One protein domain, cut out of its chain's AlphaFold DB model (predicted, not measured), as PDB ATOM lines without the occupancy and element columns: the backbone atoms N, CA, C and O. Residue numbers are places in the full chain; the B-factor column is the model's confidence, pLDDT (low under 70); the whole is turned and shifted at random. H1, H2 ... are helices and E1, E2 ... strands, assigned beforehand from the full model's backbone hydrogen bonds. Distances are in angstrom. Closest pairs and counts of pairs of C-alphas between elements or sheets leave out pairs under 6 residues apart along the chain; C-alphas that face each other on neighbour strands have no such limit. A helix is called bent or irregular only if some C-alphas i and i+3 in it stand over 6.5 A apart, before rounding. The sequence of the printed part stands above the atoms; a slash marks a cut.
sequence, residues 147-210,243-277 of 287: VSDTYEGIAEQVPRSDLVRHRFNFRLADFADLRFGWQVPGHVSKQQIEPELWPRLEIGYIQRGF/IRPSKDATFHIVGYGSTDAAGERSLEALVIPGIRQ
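This is residues 147 to 210 and 243 to 277 of the 287 residues of an uncharacterized protein of Sclerotinia borealis (strain F-4128) (UniProt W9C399). A short helix, H1, sits in the middle, with a small ribbon of two strands, E1 and E2, at its first end; H2 and the last residues of H3 pack on H1 at large angles. The rest of H3 runs outward as an arm; residues 243 to 252, of which 247 to 252 belong to H3, stick out free of the body, and long stretches with no named element, residues 170 to 186 and 263 to 277, make up much of the remainder. The printed part has 99 residues, with 41 of them, under half, in named elements, in the chain order E1, H1, E2, H2, H3; the two strands are antiparallel and the class is mostly helix. The whole is compact, with a radius of gyration of the C-alphas of 14.1 A and spans of 41 by 34 by 25 A.

E1 is residues 157 to 159, with C-alpha 157 at (167.449, 199.269, 161.990), and is 6.6 A long; E2 is residues 187 to 189 and is 6.9 A long. H1 is residues 160 to 169, 14.2 A long, with C-alpha 160 at (172.017, 192.552, 157.709). H2 is residues 195 to 203, 13.9 A long, and is irregular: C-alphas 196 and 199 are 7.1 A apart. H3, the longest helix, is residues 247 to 262, 22.3 A long, with C-alpha 262 at (180.083, 195.123, 154.008).

E1 and E2 are antiparallel neighbours at 142 degrees between their directions; N 158 and O 188 are 2.8 A apart and N 188 and O 158 are 2.9 A apart, both within hydrogen-bond range. A tight link with no residue between them joins E1 to H1. The closest C-alphas of H1 and E2 are those of Arg 160 and His 187, 5.3 A apart. H1 and H2 touch, closest at the C-alphas of His 166 and Arg 200, 7.2 A apart, and are about perpendicular at 81 degrees. H3 touches H1 with residues 260 to 261 alone; the closest C-alphas are those of Val 164 and Ala 261, 5.4 A apart. H1 and H3 run the same way at a steep tilt of 61 degrees. H2 and H3 are apart, and H3 is apart from both strands; E1 and H2 are only just apart, at 8.4 A. In H1 and H3 every O i to N i+4 pair is within hydrogen-bond range, and in H2 3 of 5 are.

The C-alphas farthest apart, those of Pro 199 and Ile 243, are 43.3 A apart. Without the residues that stand free, the body spans 32 by 32 by 22 A. Residues 211 to 242 are not printed, and C-alphas 210 and 243 are 35.3 A apart across this cut. The link from H1 to E2, 17 residues, is long; the link from E2 to H2 is tight. The mean pLDDT of the printed part is 74.1, and it is under 70 at residue 148 and in residues 171 to 180, 205 to 210, 243 to 245 and 262 to 277.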
ATOM      1  N   VAL A 147     160.716 187.933 152.357       70.12
ATOM      2  CA  VAL A 147     160.772 189.092 153.253       70.12
ATOM      3  C   VAL A 147     159.677 190.041 152.794       70.12
ATOM      4  O   VAL A 147     159.502 190.229 151.596       70.12
ATOM      5  N   SER A 148     158.878 190.566 153.716       64.12
ATOM      6  CA  SER A 148     157.833 191.558 153.395       64.12
ATOM      7  C   SER A 148     158.081 192.895 154.086       64.12
ATOM      8  O   SER A 148     157.267 193.805 153.961       64.12
ATOM      9  N   ASP A 149     159.196 193.009 154.803       80.12
ATOM     10  CA  ASP A 149     159.510 194.187 155.590       80.12
ATOM     11  C   ASP A 149     159.953 195.341 154.685       80.12
ATOM     12  O   ASP A 149     160.661 195.164 153.687       80.12
ATOM     13  N   THR A 150     159.503 196.534 155.053       85.50
ATOM     14  CA  THR A 150     159.805 197.802 154.392       85.50
ATOM     15  C   THR A 150     160.399 198.750 155.419       85.50
ATOM     16  O   THR A 150     159.810 198.940 156.481       85.50
ATOM     17  N   TYR A 151     161.526 199.374 155.089       87.94
ATOM     18  CA  TYR A 151     162.260 200.254 155.993       87.94
ATOM     19  C   TYR A 151     162.168 201.704 155.519       87.94
ATOM     20  O   TYR A 151     163.020 202.193 154.768       87.94
ATOM     21  N   GLU A 152     161.117 202.409 155.928       85.94
ATOM     22  CA  GLU A 152     160.879 203.804 155.549       85.94
ATOM     23  C   GLU A 152     161.714 204.781 156.393       85.94
ATOM     24  O   GLU A 152     162.222 205.788 155.887       85.94
ATOM     25  N   GLY A 153     161.944 204.464 157.668       85.19
ATOM     26  CA  GLY A 153     162.556 205.377 158.624       85.19
ATOM     27  C   GLY A 153     164.061 205.555 158.422       85.19
ATOM     28  O   GLY A 153     164.826 204.599 158.388       85.19
ATOM     29  N   ILE A 154     164.545 206.801 158.395       78.81
ATOM     30  CA  ILE A 154     165.989 207.089 158.277       78.81
ATOM     31  C   ILE A 154     166.782 206.528 159.478       78.81
ATOM     32  O   ILE A 154     167.919 206.100 159.321       78.81
ATOM     33  N   ALA A 155     166.205 206.507 160.681       83.00
ATOM     34  CA  ALA A 155     166.844 205.946 161.883       83.00
ATOM     35  C   ALA A 155     166.546 204.448 162.105       83.00
ATOM     36  O   ALA A 155     166.903 203.896 163.149       83.00
ATOM     37  N   GLU A 156     165.870 203.804 161.157       89.44
ATOM     38  CA  GLU A 156     165.433 202.421 161.276       89.44
ATOM     39  C   GLU A 156     166.612 201.446 161.225       89.44
ATOM     40  O   GLU A 156     167.639 201.698 160.586       89.44
ATOM     41  N   GLN A 157     166.468 200.343 161.955       90.62
ATOM     42  CA  GLN A 157     167.449 199.269 161.990       90.62
ATOM     43  C   GLN A 157     167.074 198.230 160.940       90.62
ATOM     44  O   GLN A 157     166.039 197.583 161.049       90.62
ATOM     45  N   VAL A 158     167.936 198.064 159.946       89.12
ATOM     46  CA  VAL A 158     167.771 197.091 158.869       89.12
ATOM     47  C   VAL A 158     168.555 195.827 159.232       89.12
ATOM     48  O   VAL A 158     169.750 195.936 159.546       89.12
ATOM     49  N   PRO A 159     167.941 194.633 159.211       89.12
ATOM     50  CA  PRO A 159     168.659 193.373 159.351       89.12
ATOM     51  C   PRO A 159     169.749 193.241 158.287       89.12
ATOM     52  O   PRO A 159     169.563 193.585 157.116       89.12
ATOM     53  N   ARG A 160     170.920 192.728 158.670       86.94
ATOM     54  CA  ARG A 160     172.017 192.552 157.709       86.94
ATOM     55  C   ARG A 160     171.693 191.532 156.627       86.94
ATOM     56  O   ARG A 160     172.125 191.721 155.495       86.94
ATOM     57  N   SER A 161     170.923 190.498 156.953       86.25
ATOM     58  CA  SER A 161     170.361 189.558 155.978       86.25
ATOM     59  C   SER A 161     169.620 190.288 154.854       86.25
ATOM     60  O   SER A 161     169.888 190.035 153.681       86.25
ATOM     61  N   ASP A 162     168.761 191.251 155.181       87.00
ATOM     62  CA  ASP A 162     167.975 191.979 154.181       87.00
ATOM     63  C   ASP A 162     168.833 192.944 153.374       87.00
ATOM     64  O   ASP A 162     168.720 193.002 152.146       87.00
ATOM     65  N   LEU A 163     169.793 193.609 154.019       85.56
ATOM     66  CA  LEU A 163     170.784 194.410 153.306       85.56
ATOM     67  C   LEU A 163     171.556 193.579 152.263       85.56
ATOM     68  O   LEU A 163     171.646 193.983 151.099       85.56
ATOM     69  N   VAL A 164     172.091 192.414 152.650       83.75
ATOM     70  CA  VAL A 164     172.827 191.524 151.731       83.75
ATOM     71  C   VAL A 164     171.913 191.027 150.617       83.75
ATOM     72  O   VAL A 164     172.308 191.013 149.451       83.75
ATOM     73  N   ARG A 165     170.663 190.684 150.942       83.44
ATOM     74  CA  ARG A 165     169.660 190.272 149.957       83.44
ATOM     75  C   ARG A 165     169.465 191.330 148.879       83.44
ATOM     76  O   ARG A 165     169.497 191.012 147.689       83.44
ATOM     77  N   HIS A 166     169.268 192.584 149.282       81.69
ATOM     78  CA  HIS A 166     169.118 193.685 148.339       81.69
ATOM     79  C   HIS A 166     170.389 193.862 147.499       81.69
ATOM     80  O   HIS A 166     170.288 193.923 146.276       81.69
ATOM     81  N   ARG A 167     171.585 193.831 148.098       81.31
ATOM     82  CA  ARG A 167     172.850 193.920 147.342       81.31
ATOM     83  C   ARG A 167     172.995 192.828 146.289       81.31
ATOM     84  O   ARG A 167     173.309 193.133 145.139       81.31
ATOM     85  N   PHE A 168     172.692 191.584 146.649       78.38
ATOM     86  CA  PHE A 168     172.736 190.454 145.726       78.38
ATOM     87  C   PHE A 168     171.745 190.626 144.564       78.38
ATOM     88  O   PHE A 168     172.107 190.479 143.397       78.38
ATOM     89  N   ASN A 169     170.497 191.010 144.855       75.88
ATOM     90  CA  ASN A 169     169.470 191.217 143.827       75.88
ATOM     91  C   ASN A 169     169.847 192.299 142.807       75.88
ATOM     92  O   ASN A 169     169.456 192.200 141.644       75.88
ATOM     93  N   PHE A 170     170.600 193.315 143.231       72.12
ATOM     94  CA  PHE A 170     171.004 194.440 142.386       72.12
ATOM     95  C   PHE A 170     172.431 194.322 141.840       72.12
ATOM     96  O   PHE A 170     172.930 195.288 141.270       72.12
ATOM     97  N   ARG A 171     173.062 193.139 141.945       66.44
ATOM     98  CA  ARG A 171     174.438 192.874 141.476       66.44
ATOM     99  C   ARG A 171     175.476 193.842 142.058       66.44
ATOM    100  O   ARG A 171     176.461 194.164 141.405       66.44
ATOM    101  N   LEU A 172     175.231 194.300 143.282       60.97
ATOM    102  CA  LEU A 172     176.170 195.108 144.063       60.97
ATOM    103  C   LEU A 172     177.084 194.233 144.940       60.97
ATOM    104  O   LEU A 172     177.900 194.754 145.691       60.97
ATOM    105  N   ALA A 173     176.915 192.912 144.868       59.53
ATOM    106  CA  ALA A 173     177.786 191.903 145.456       59.53
ATOM    107  C   ALA A 173     178.257 190.949 144.347       59.53
ATOM    108  O   ALA A 173     177.501 190.703 143.397       59.53
ATOM    109  N   ASP A 174     179.479 190.420 144.453       57.41
ATOM    110  CA  ASP A 174     179.970 189.404 143.522       57.41
ATOM    111  C   ASP A 174     179.214 188.087 143.772       57.41
ATOM    112  O   ASP A 174     178.998 187.665 144.909       57.41
ATOM    113  N   PHE A 175     178.799 187.402 142.703       53.47
ATOM    114  CA  PHE A 175     178.188 186.074 142.818       53.47
ATOM    115  C   PHE A 175     179.159 185.049 143.423       53.47
ATOM    116  O   PHE A 175     178.712 184.050 143.981       53.47
ATOM    117  N   ALA A 176     180.470 185.300 143.346       56.91
ATOM    118  CA  ALA A 176     181.493 184.488 143.995       56.91
ATOM    119  C   ALA A 176     181.509 184.601 145.536       56.91
ATOM    120  O   ALA A 176     182.152 183.771 146.197       56.91
ATOM    121  N   ASP A 177     180.820 185.595 146.107       56.16
ATOM    122  CA  ASP A 177     180.889 185.905 147.539       56.16
ATOM    123  C   ASP A 177     179.881 185.107 148.379       56.16
ATOM    124  O   ASP A 177     180.188 184.724 149.510       56.16
ATOM    125  N   LEU A 178     178.734 184.706 147.809       67.69
ATOM    126  CA  LEU A 178     177.661 184.031 148.549       67.69
ATOM    127  C   LEU A 178     177.933 182.531 148.783       67.69
ATOM    128  O   LEU A 178     177.170 181.666 148.363       67.69
ATOM    129  N   ARG A 179     179.022 182.196 149.475       67.06
ATOM    130  CA  ARG A 179     179.521 180.812 149.573       67.06
ATOM    131  C   ARG A 179     178.639 179.852 150.364       67.06
ATOM    132  O   ARG A 179     178.699 178.657 150.110       67.06
ATOM    133  N   PHE A 180     177.852 180.341 151.325       69.12
ATOM    134  CA  PHE A 180     177.108 179.457 152.236       69.12
ATOM    135  C   PHE A 180     175.626 179.791 152.422       69.12
ATOM    136  O   PHE A 180     174.904 178.982 152.991       69.12
ATOM    137  N   GLY A 181     175.146 180.951 151.962       81.69
ATOM    138  CA  GLY A 181     173.709 181.248 151.965       81.69
ATOM    139  C   GLY A 181     173.032 181.358 153.335       81.69
ATOM    140  O   GLY A 181     171.808 181.272 153.400       81.69
ATOM    141  N   TRP A 182     173.764 181.558 154.430       87.19
ATOM    142  CA  TRP A 182     173.177 181.728 155.769       87.19
ATOM    143  C   TRP A 182     172.941 183.194 156.116       87.19
ATOM    144  O   TRP A 182     173.591 184.075 155.555       87.19
ATOM    145  N   GLN A 183     172.022 183.451 157.050       87.94
ATOM    146  CA  GLN A 183     171.707 184.813 157.474       87.94
ATOM    147  C   GLN A 183     172.904 185.450 158.182       87.94
ATOM    148  O   GLN A 183     173.607 184.810 158.966       87.94
ATOM    149  N   VAL A 184     173.156 186.724 157.887       86.00
ATOM    150  CA  VAL A 184     174.193 187.485 158.583       86.00
ATOM    151  C   VAL A 184     173.583 188.081 159.849       86.00
ATOM    152  O   VAL A 184     172.626 188.850 159.736       86.00
ATOM    153  N   PRO A 185     174.153 187.812 161.035       85.38
ATOM    154  CA  PRO A 185     173.573 188.281 162.278       85.38
ATOM    155  C   PRO A 185     173.695 189.800 162.439       85.38
ATOM    156  O   PRO A 185     174.702 190.442 162.092       85.38
ATOM    157  N   GLY A 186     172.684 190.364 163.093       86.44
ATOM    158  CA  GLY A 186     172.665 191.749 163.546       86.44
ATOM    159  C   GLY A 186     171.996 192.723 162.579       86.44
ATOM    160  O   GLY A 186     171.465 192.355 161.535       86.44
ATOM    161  N   HIS A 187     172.024 193.993 162.973       88.56
ATOM    162  CA  HIS A 187     171.325 195.080 162.296       88.56
ATOM    163  C   HIS A 187     172.277 196.238 162.003       88.56
ATOM    164  O   HIS A 187     173.336 196.372 162.628       88.56
ATOM    165  N   VAL A 188     171.890 197.076 161.049       86.88
ATOM    166  CA  VAL A 188     172.591 198.300 160.674       86.88
ATOM    167  C   VAL A 188     171.592 199.441 160.528       86.88
ATOM    168  O   VAL A 188     170.485 199.258 160.027       86.88
ATOM    169  N   SER A 189     171.977 200.636 160.973       88.31
ATOM    170  CA  SER A 189     171.149 201.828 160.788       88.31
ATOM    171  C   SER A 189     171.047 202.175 159.305       88.31
ATOM    172  O   SER A 189     172.073 202.220 158.623       88.31
ATOM    173  N   LYS A 190     169.848 202.503 158.811       87.31
ATOM    174  CA  LYS A 190     169.637 202.909 157.409       87.31
ATOM    175  C   LYS A 190     170.530 204.085 156.983       87.31
ATOM    176  O   LYS A 190     171.042 204.084 155.868       87.31
ATOM    177  N   GLN A 191     170.835 205.021 157.889       86.88
ATOM    178  CA  GLN A 191     171.797 206.119 157.650       86.88
ATOM    179  C   GLN A 191     173.203 205.647 157.263       86.88
ATOM    180  O   GLN A 191     173.953 206.386 156.633       86.88
ATOM    181  N   GLN A 192     173.582 204.444 157.687       84.56
ATOM    182  CA  GLN A 192     174.888 203.865 157.407       84.56
ATOM    183  C   GLN A 192     174.885 203.047 156.112       84.56
ATOM    184  O   GLN A 192     175.951 202.616 155.685       84.56
ATOM    185  N   ILE A 193     173.737 202.834 155.468       85.75
ATOM    186  CA  ILE A 193     173.602 202.071 154.221       85.75
ATOM    187  C   ILE A 193     173.804 202.998 153.017       85.75
ATOM    188  O   ILE A 193     173.529 204.195 153.099       85.75
ATOM    189  N   GLU A 194     174.296 202.461 151.898       84.81
ATOM    190  CA  GLU A 194     174.416 203.197 150.636       84.81
ATOM    191  C   GLU A 194     173.068 203.840 150.246       84.81
ATOM    192  O   GLU A 194     172.068 203.121 150.165       84.81
ATOM    193  N   PRO A 195     173.014 205.153 149.943       85.88
ATOM    194  CA  PRO A 195     171.772 205.823 149.537       85.88
ATOM    195  C   PRO A 195     171.085 205.178 148.325       85.88
ATOM    196  O   PRO A 195     169.865 205.224 148.199       85.88
ATOM    197  N   GLU A 196     171.858 204.522 147.457       83.44
ATOM    198  CA  GLU A 196     171.374 203.804 146.271       83.44
ATOM    199  C   GLU A 196     170.445 202.627 146.610       83.44
ATOM    200  O   GLU A 196     169.581 202.256 145.814       83.44
ATOM    201  N   LEU A 197     170.588 202.054 147.810       84.88
ATOM    202  CA  LEU A 197     169.763 200.946 148.285       84.88
ATOM    203  C   LEU A 197     168.484 201.411 148.994       84.88
ATOM    204  O   LEU A 197     167.571 200.605 149.171       84.88
ATOM    205  N   TRP A 198     168.375 202.688 149.378       88.31
ATOM    206  CA  TRP A 198     167.253 203.180 150.187       88.31
ATOM    207  C   TRP A 198     165.889 203.000 149.517       88.31
ATOM    208  O   TRP A 198     165.017 202.428 150.171       88.31
ATOM    209  N   PRO A 199     165.691 203.344 148.226       87.81
ATOM    210  CA  PRO A 199     164.393 203.140 147.583       87.81
ATOM    211  C   PRO A 199     163.958 201.669 147.584       87.81
ATOM    212  O   PRO A 199     162.777 201.357 147.510       87.81
ATOM    213  N   ARG A 200     164.912 200.732 147.644       82.81
ATOM    214  CA  ARG A 200     164.634 199.290 147.629       82.81
ATOM    215  C   ARG A 200     164.266 198.759 148.999       82.81
ATOM    216  O   ARG A 200     163.391 197.907 149.086       82.81
ATOM    217  N   LEU A 201     164.908 199.290 150.029       86.12
ATOM    218  CA  LEU A 201     164.532 199.032 151.410       86.12
ATOM    219  C   LEU A 201     163.126 199.574 151.705       86.12
ATOM    220  O   LEU A 201     162.391 198.958 152.462       86.12
ATOM    221  N   GLU A 202     162.729 200.679 151.072       87.81
ATOM    222  CA  GLU A 202     161.415 201.316 151.253       87.81
ATOM    223  C   GLU A 202     160.273 200.599 150.515       87.81
ATOM    224  O   GLU A 202     159.174 200.497 151.042       87.81
ATOM    225  N   ILE A 203     160.517 200.087 149.302       79.81
ATOM    226  CA  ILE A 203     159.485 199.411 148.485       79.81
ATOM    227  C   ILE A 203     159.242 197.959 148.943       79.81
ATOM    228  O   ILE A 203     158.208 197.373 148.625       79.81
ATOM    229  N   GLY A 204     160.188 197.377 149.684       70.44
ATOM    230  CA  GLY A 204     160.143 195.983 150.116       70.44
ATOM    231  C   GLY A 204     160.662 195.011 149.054       70.44
ATOM    232  O   GLY A 204     161.159 195.388 147.984       70.44
ATOM    233  N   TYR A 205     160.599 193.719 149.370       68.62
ATOM    234  CA  TYR A 205     161.163 192.662 148.532       68.62
ATOM    235  C   TYR A 205     160.167 192.158 147.478       68.62
ATOM    236  O   TYR A 205     159.001 191.885 147.753       68.62
ATOM    237  N   ILE A 206     160.663 191.976 146.251       64.38
ATOM    238  CA  ILE A 206     159.913 191.329 145.171       64.38
ATOM    239  C   ILE A 206     160.021 189.818 145.368       64.38
ATOM    240  O   ILE A 206     161.110 189.256 145.222       64.38
ATOM    241  N   GLN A 207     158.895 189.168 145.665       62.25
ATOM    242  CA  GLN A 207     158.830 187.712 145.772       62.25
ATOM    243  C   GLN A 207     159.314 187.048 144.480       62.25
ATOM    244  O   GLN A 207     158.889 187.389 143.373       62.25
ATOM    245  N   ARG A 208     160.202 186.066 144.631       63.34
ATOM    246  CA  ARG A 208     160.604 185.173 143.546       63.34
ATOM    247  C   ARG A 208     159.726 183.931 143.634       63.34
ATOM    248  O   ARG A 208     159.764 183.238 144.642       63.34
ATOM    249  N   GLY A 209     158.933 183.665 142.599       56.31
ATOM    250  CA  GLY A 209     158.086 182.474 142.571       56.31
ATOM    251  C   GLY A 209     158.919 181.207 142.394       56.31
ATOM    252  O   GLY A 209     159.765 181.149 141.494       56.31
ATOM    253  N   PHE A 210     158.668 180.179 143.206       60.31
ATOM    254  CA  PHE A 210     159.185 178.846 142.926       60.31
ATOM    255  C   PHE A 210     158.262 178.159 141.927       60.31
ATOM    256  O   PHE A 210     157.049 178.362 141.894       60.31
ATOM    257  N   ILE A 243     178.456 168.605 171.429       60.47
ATOM    258  CA  ILE A 243     179.185 169.434 170.459       60.47
ATOM    259  C   ILE A 243     180.070 170.484 171.128       60.47
ATOM    260  O   ILE A 243     179.614 171.342 171.886       60.47
ATOM    261  N   ARG A 244     181.329 170.509 170.689       63.28
ATOM    262  CA  ARG A 244     182.120 171.735 170.599       63.28
ATOM    263  C   ARG A 244     182.293 172.047 169.107       63.28
ATOM    264  O   ARG A 244     182.971 171.278 168.433       63.28
ATOM    265  N   PRO A 245     181.669 173.109 168.571       66.81
ATOM    266  CA  PRO A 245     181.733 173.377 167.141       66.81
ATOM    267  C   PRO A 245     183.165 173.719 166.730       66.81
ATOM    268  O   PRO A 245     183.940 174.255 167.532       66.81
ATOM    269  N   SER A 246     183.516 173.409 165.480       76.31
ATOM    270  CA  SER A 246     184.817 173.782 164.927       76.31
ATOM    271  C   SER A 246     184.952 175.301 164.930       76.31
ATOM    272  O   SER A 246     184.254 176.008 164.203       76.31
ATOM    273  N   LYS A 247     185.862 175.804 165.770       78.06
ATOM    274  CA  LYS A 247     186.127 177.238 165.906       78.06
ATOM    275  C   LYS A 247     186.498 177.835 164.549       78.06
ATOM    276  O   LYS A 247     185.934 178.851 164.164       78.06
ATOM    277  N   ASP A 248     187.390 177.175 163.818       79.62
ATOM    278  CA  ASP A 248     187.881 177.651 162.525       79.62
ATOM    279  C   ASP A 248     186.763 177.679 161.473       79.62
ATOM    280  O   ASP A 248     186.617 178.673 160.764       79.62
ATOM    281  N   ALA A 249     185.903 176.655 161.433       79.19
ATOM    282  CA  ALA A 249     184.752 176.628 160.527       79.19
ATOM    283  C   ALA A 249     183.751 177.759 160.826       79.19
ATOM    284  O   ALA A 249     183.251 178.413 159.907       79.19
ATOM    285  N   THR A 250     183.513 178.045 162.114       82.75
ATOM    286  CA  THR A 250     182.687 179.185 162.537       82.75
ATOM    287  C   THR A 250     183.321 180.514 162.119       82.75
ATOM    288  O   THR A 250     182.630 181.394 161.612       82.75
ATOM    289  N   PHE A 251     184.638 180.673 162.277       81.06
ATOM    290  CA  PHE A 251     185.325 181.890 161.842       81.06
ATOM    291  C   PHE A 251     185.228 182.107 160.335       81.06
ATOM    292  O   PHE A 251     184.964 183.227 159.907       81.06
ATOM    293  N   HIS A 252     185.396 181.054 159.535       79.00
ATOM    294  CA  HIS A 252     185.284 181.155 158.083       79.00
ATOM    295  C   HIS A 252     183.890 181.603 157.646       79.00
ATOM    296  O   HIS A 252     183.773 182.571 156.899       79.00
ATOM    297  N   ILE A 253     182.834 180.949 158.136       80.25
ATOM    298  CA  ILE A 253     181.469 181.252 157.689       80.25
ATOM    299  C   ILE A 253     181.004 182.645 158.123       80.25
ATOM    300  O   ILE A 253     180.365 183.357 157.348       80.25
ATOM    301  N   VAL A 254     181.390 183.071 159.330       81.81
ATOM    302  CA  VAL A 254     181.101 184.425 159.805       81.81
ATOM    303  C   VAL A 254     181.936 185.450 159.044       81.81
ATOM    304  O   VAL A 254     181.420 186.512 158.709       81.81
ATOM    305  N   GLY A 255     183.194 185.138 158.722       77.44
ATOM    306  CA  GLY A 255     184.048 185.978 157.885       77.44
ATOM    307  C   GLY A 255     183.431 186.242 156.512       77.44
ATOM    308  O   GLY A 255     183.328 187.399 156.117       77.44
ATOM    309  N   TYR A 256     182.937 185.201 155.834       76.88
ATOM    310  CA  TYR A 256     182.237 185.350 154.553       76.88
ATOM    311  C   TYR A 256     180.979 186.213 154.688       76.88
ATOM    312  O   TYR A 256     180.877 187.237 154.024       76.88
ATOM    313  N   GLY A 257     180.086 185.893 155.632       76.00
ATOM    314  CA  GLY A 257     178.874 186.694 155.840       76.00
ATOM    315  C   GLY A 257     179.163 188.154 156.216       76.00
ATOM    316  O   GLY A 257     178.406 189.054 155.862       76.00
ATOM    317  N   SER A 258     180.280 188.411 156.904       75.31
ATOM    318  CA  SER A 258     180.740 189.770 157.210       75.31
ATOM    319  C   SER A 258     181.103 190.523 155.930       75.31
ATOM    320  O   SER A 258     180.614 191.633 155.733       75.31
ATOM    321  N   THR A 259     181.920 189.922 155.059       73.31
ATOM    322  CA  THR A 259     182.320 190.502 153.767       73.31
ATOM    323  C   THR A 259     181.099 190.807 152.898       73.31
ATOM    324  O   THR A 259     180.941 191.946 152.455       73.31
ATOM    325  N   ASP A 260     180.173 189.854 152.771       74.00
ATOM    326  CA  ASP A 260     178.925 190.024 152.014       74.00
ATOM    327  C   ASP A 260     178.105 191.215 152.554       74.00
ATOM    328  O   ASP A 260     177.560 192.039 151.807       74.00
ATOM    329  N   ALA A 261     178.055 191.355 153.884       73.19
ATOM    330  CA  ALA A 261     177.360 192.441 154.570       73.19
ATOM    331  C   ALA A 261     178.109 193.780 154.588       73.19
ATOM    332  O   ALA A 261     177.477 194.799 154.877       73.19
ATOM    333  N   ALA A 262     179.394 193.848 154.238       68.75
ATOM    334  CA  ALA A 262     180.083 195.123 154.008       68.75
ATOM    335  C   ALA A 262     179.867 195.671 152.599       68.75
ATOM    336  O   ALA A 262     179.733 196.889 152.459       68.75
ATOM    337  N   GLY A 263     179.799 194.801 151.587       66.62
ATOM    338  CA  GLY A 263     179.933 195.225 150.191       66.62
ATOM    339  C   GLY A 263     181.347 195.761 149.928       66.62
ATOM    340  O   GLY A 263     182.292 195.359 150.598       66.62
ATOM    341  N   GLU A 264     181.507 196.728 149.020       60.28
ATOM    342  CA  GLU A 264     182.818 197.319 148.666       60.28
ATOM    343  C   GLU A 264     183.481 198.170 149.780       60.28
ATOM    344  O   GLU A 264     184.472 198.867 149.548       60.28
ATOM    345  N   ARG A 265     182.957 198.154 151.010       55.44
ATOM    346  CA  ARG A 265     183.510 198.927 152.131       55.44
ATOM    347  C   ARG A 265     184.678 198.191 152.790       55.44
ATOM    348  O   ARG A 265     184.689 196.968 152.876       55.44
ATOM    349  N   SER A 266     185.663 198.945 153.283       47.81
ATOM    350  CA  SER A 266     186.883 198.381 153.873       47.81
ATOM    351  C   SER A 266     186.598 197.466 155.076       47.81
ATOM    352  O   SER A 266     185.699 197.724 155.880       47.81
ATOM    353  N   LEU A 267     187.421 196.419 155.230       48.94
ATOM    354  CA  LEU A 267     187.341 195.422 156.312       48.94
ATOM    355  C   LEU A 267     187.322 196.045 157.723       48.94
ATOM    356  O   LEU A 267     186.754 195.479 158.651       48.94
ATOM    357  N   GLU A 268     187.883 197.239 157.897       47.72
ATOM    358  CA  GLU A 268     187.910 197.963 159.175       47.72
ATOM    359  C   GLU A 268     186.506 198.369 159.670       47.72
ATOM    360  O   GLU A 268     186.296 198.551 160.871       47.72
ATOM    361  N   ALA A 269     185.518 198.448 158.769       47.78
ATOM    362  CA  ALA A 269     184.120 198.717 159.103       47.78
ATOM    363  C   ALA A 269     183.331 197.462 159.550       47.78
ATOM    364  O   ALA A 269     182.193 197.589 160.007       47.78
ATOM    365  N   LEU A 270     183.915 196.255 159.468       54.12
ATOM    366  CA  LEU A 270     183.240 194.952 159.639       54.12
ATOM    367  C   LEU A 270     182.920 194.531 161.077       54.12
ATOM    368  O   LEU A 270     182.693 193.349 161.344       54.12
ATOM    369  N   VAL A 271     182.890 195.440 162.050       56.91
ATOM    370  CA  VAL A 271     182.590 195.021 163.424       56.91
ATOM    371  C   VAL A 271     181.132 194.550 163.507       56.91
ATOM    372  O   VAL A 271     180.196 195.346 163.576       56.91
ATOM    373  N   ILE A 272     180.923 193.230 163.510       54.28
ATOM    374  CA  ILE A 272     179.623 192.621 163.792       54.28
ATOM    375  C   ILE A 272     179.313 192.829 165.285       54.28
ATOM    376  O   ILE A 272     180.057 192.323 166.132       54.28
ATOM    377  N   PRO A 273     178.237 193.554 165.654       50.16
ATOM    378  CA  PRO A 273     177.822 193.667 167.047       50.16
ATOM    379  C   PRO A 273     177.602 192.273 167.643       50.16
ATOM    380  O   PRO A 273     176.957 191.430 167.030       50.16
ATOM    381  N   GLY A 274     178.181 192.009 168.815       53.16
ATOM    382  CA  GLY A 274     178.062 190.719 169.505       53.16
ATOM    383  C   GLY A 274     179.107 189.661 169.126       53.16
ATOM    384  O   GLY A 274     179.367 188.775 169.936       53.16
ATOM    385  N   ILE A 275     179.814 189.781 167.991       58.06
ATOM    386  CA  ILE A 275     180.816 188.770 167.587       58.06
ATOM    387  C   ILE A 275     181.951 188.633 168.612       58.06
ATOM    388  O   ILE A 275     182.381 187.532 168.945       58.06
ATOM    389  N   ARG A 276     182.372 189.765 169.193       55.16
ATOM    390  CA  ARG A 276     183.418 189.841 170.227       55.16
ATOM    391  C   ARG A 276     182.954 189.350 171.599       55.16
ATOM    392  O   ARG A 276     183.782 189.160 172.483       55.16
ATOM    393  N   GLN A 277     181.646 189.198 171.789       57.00
ATOM    394  CA  GLN A 277     181.028 188.747 173.036       57.00
ATOM    395  C   GLN A 277     180.647 187.259 172.972       57.00
ATOM    396  O   GLN A 277     180.229 186.696 173.981       57.00
TER     397      GLN A 277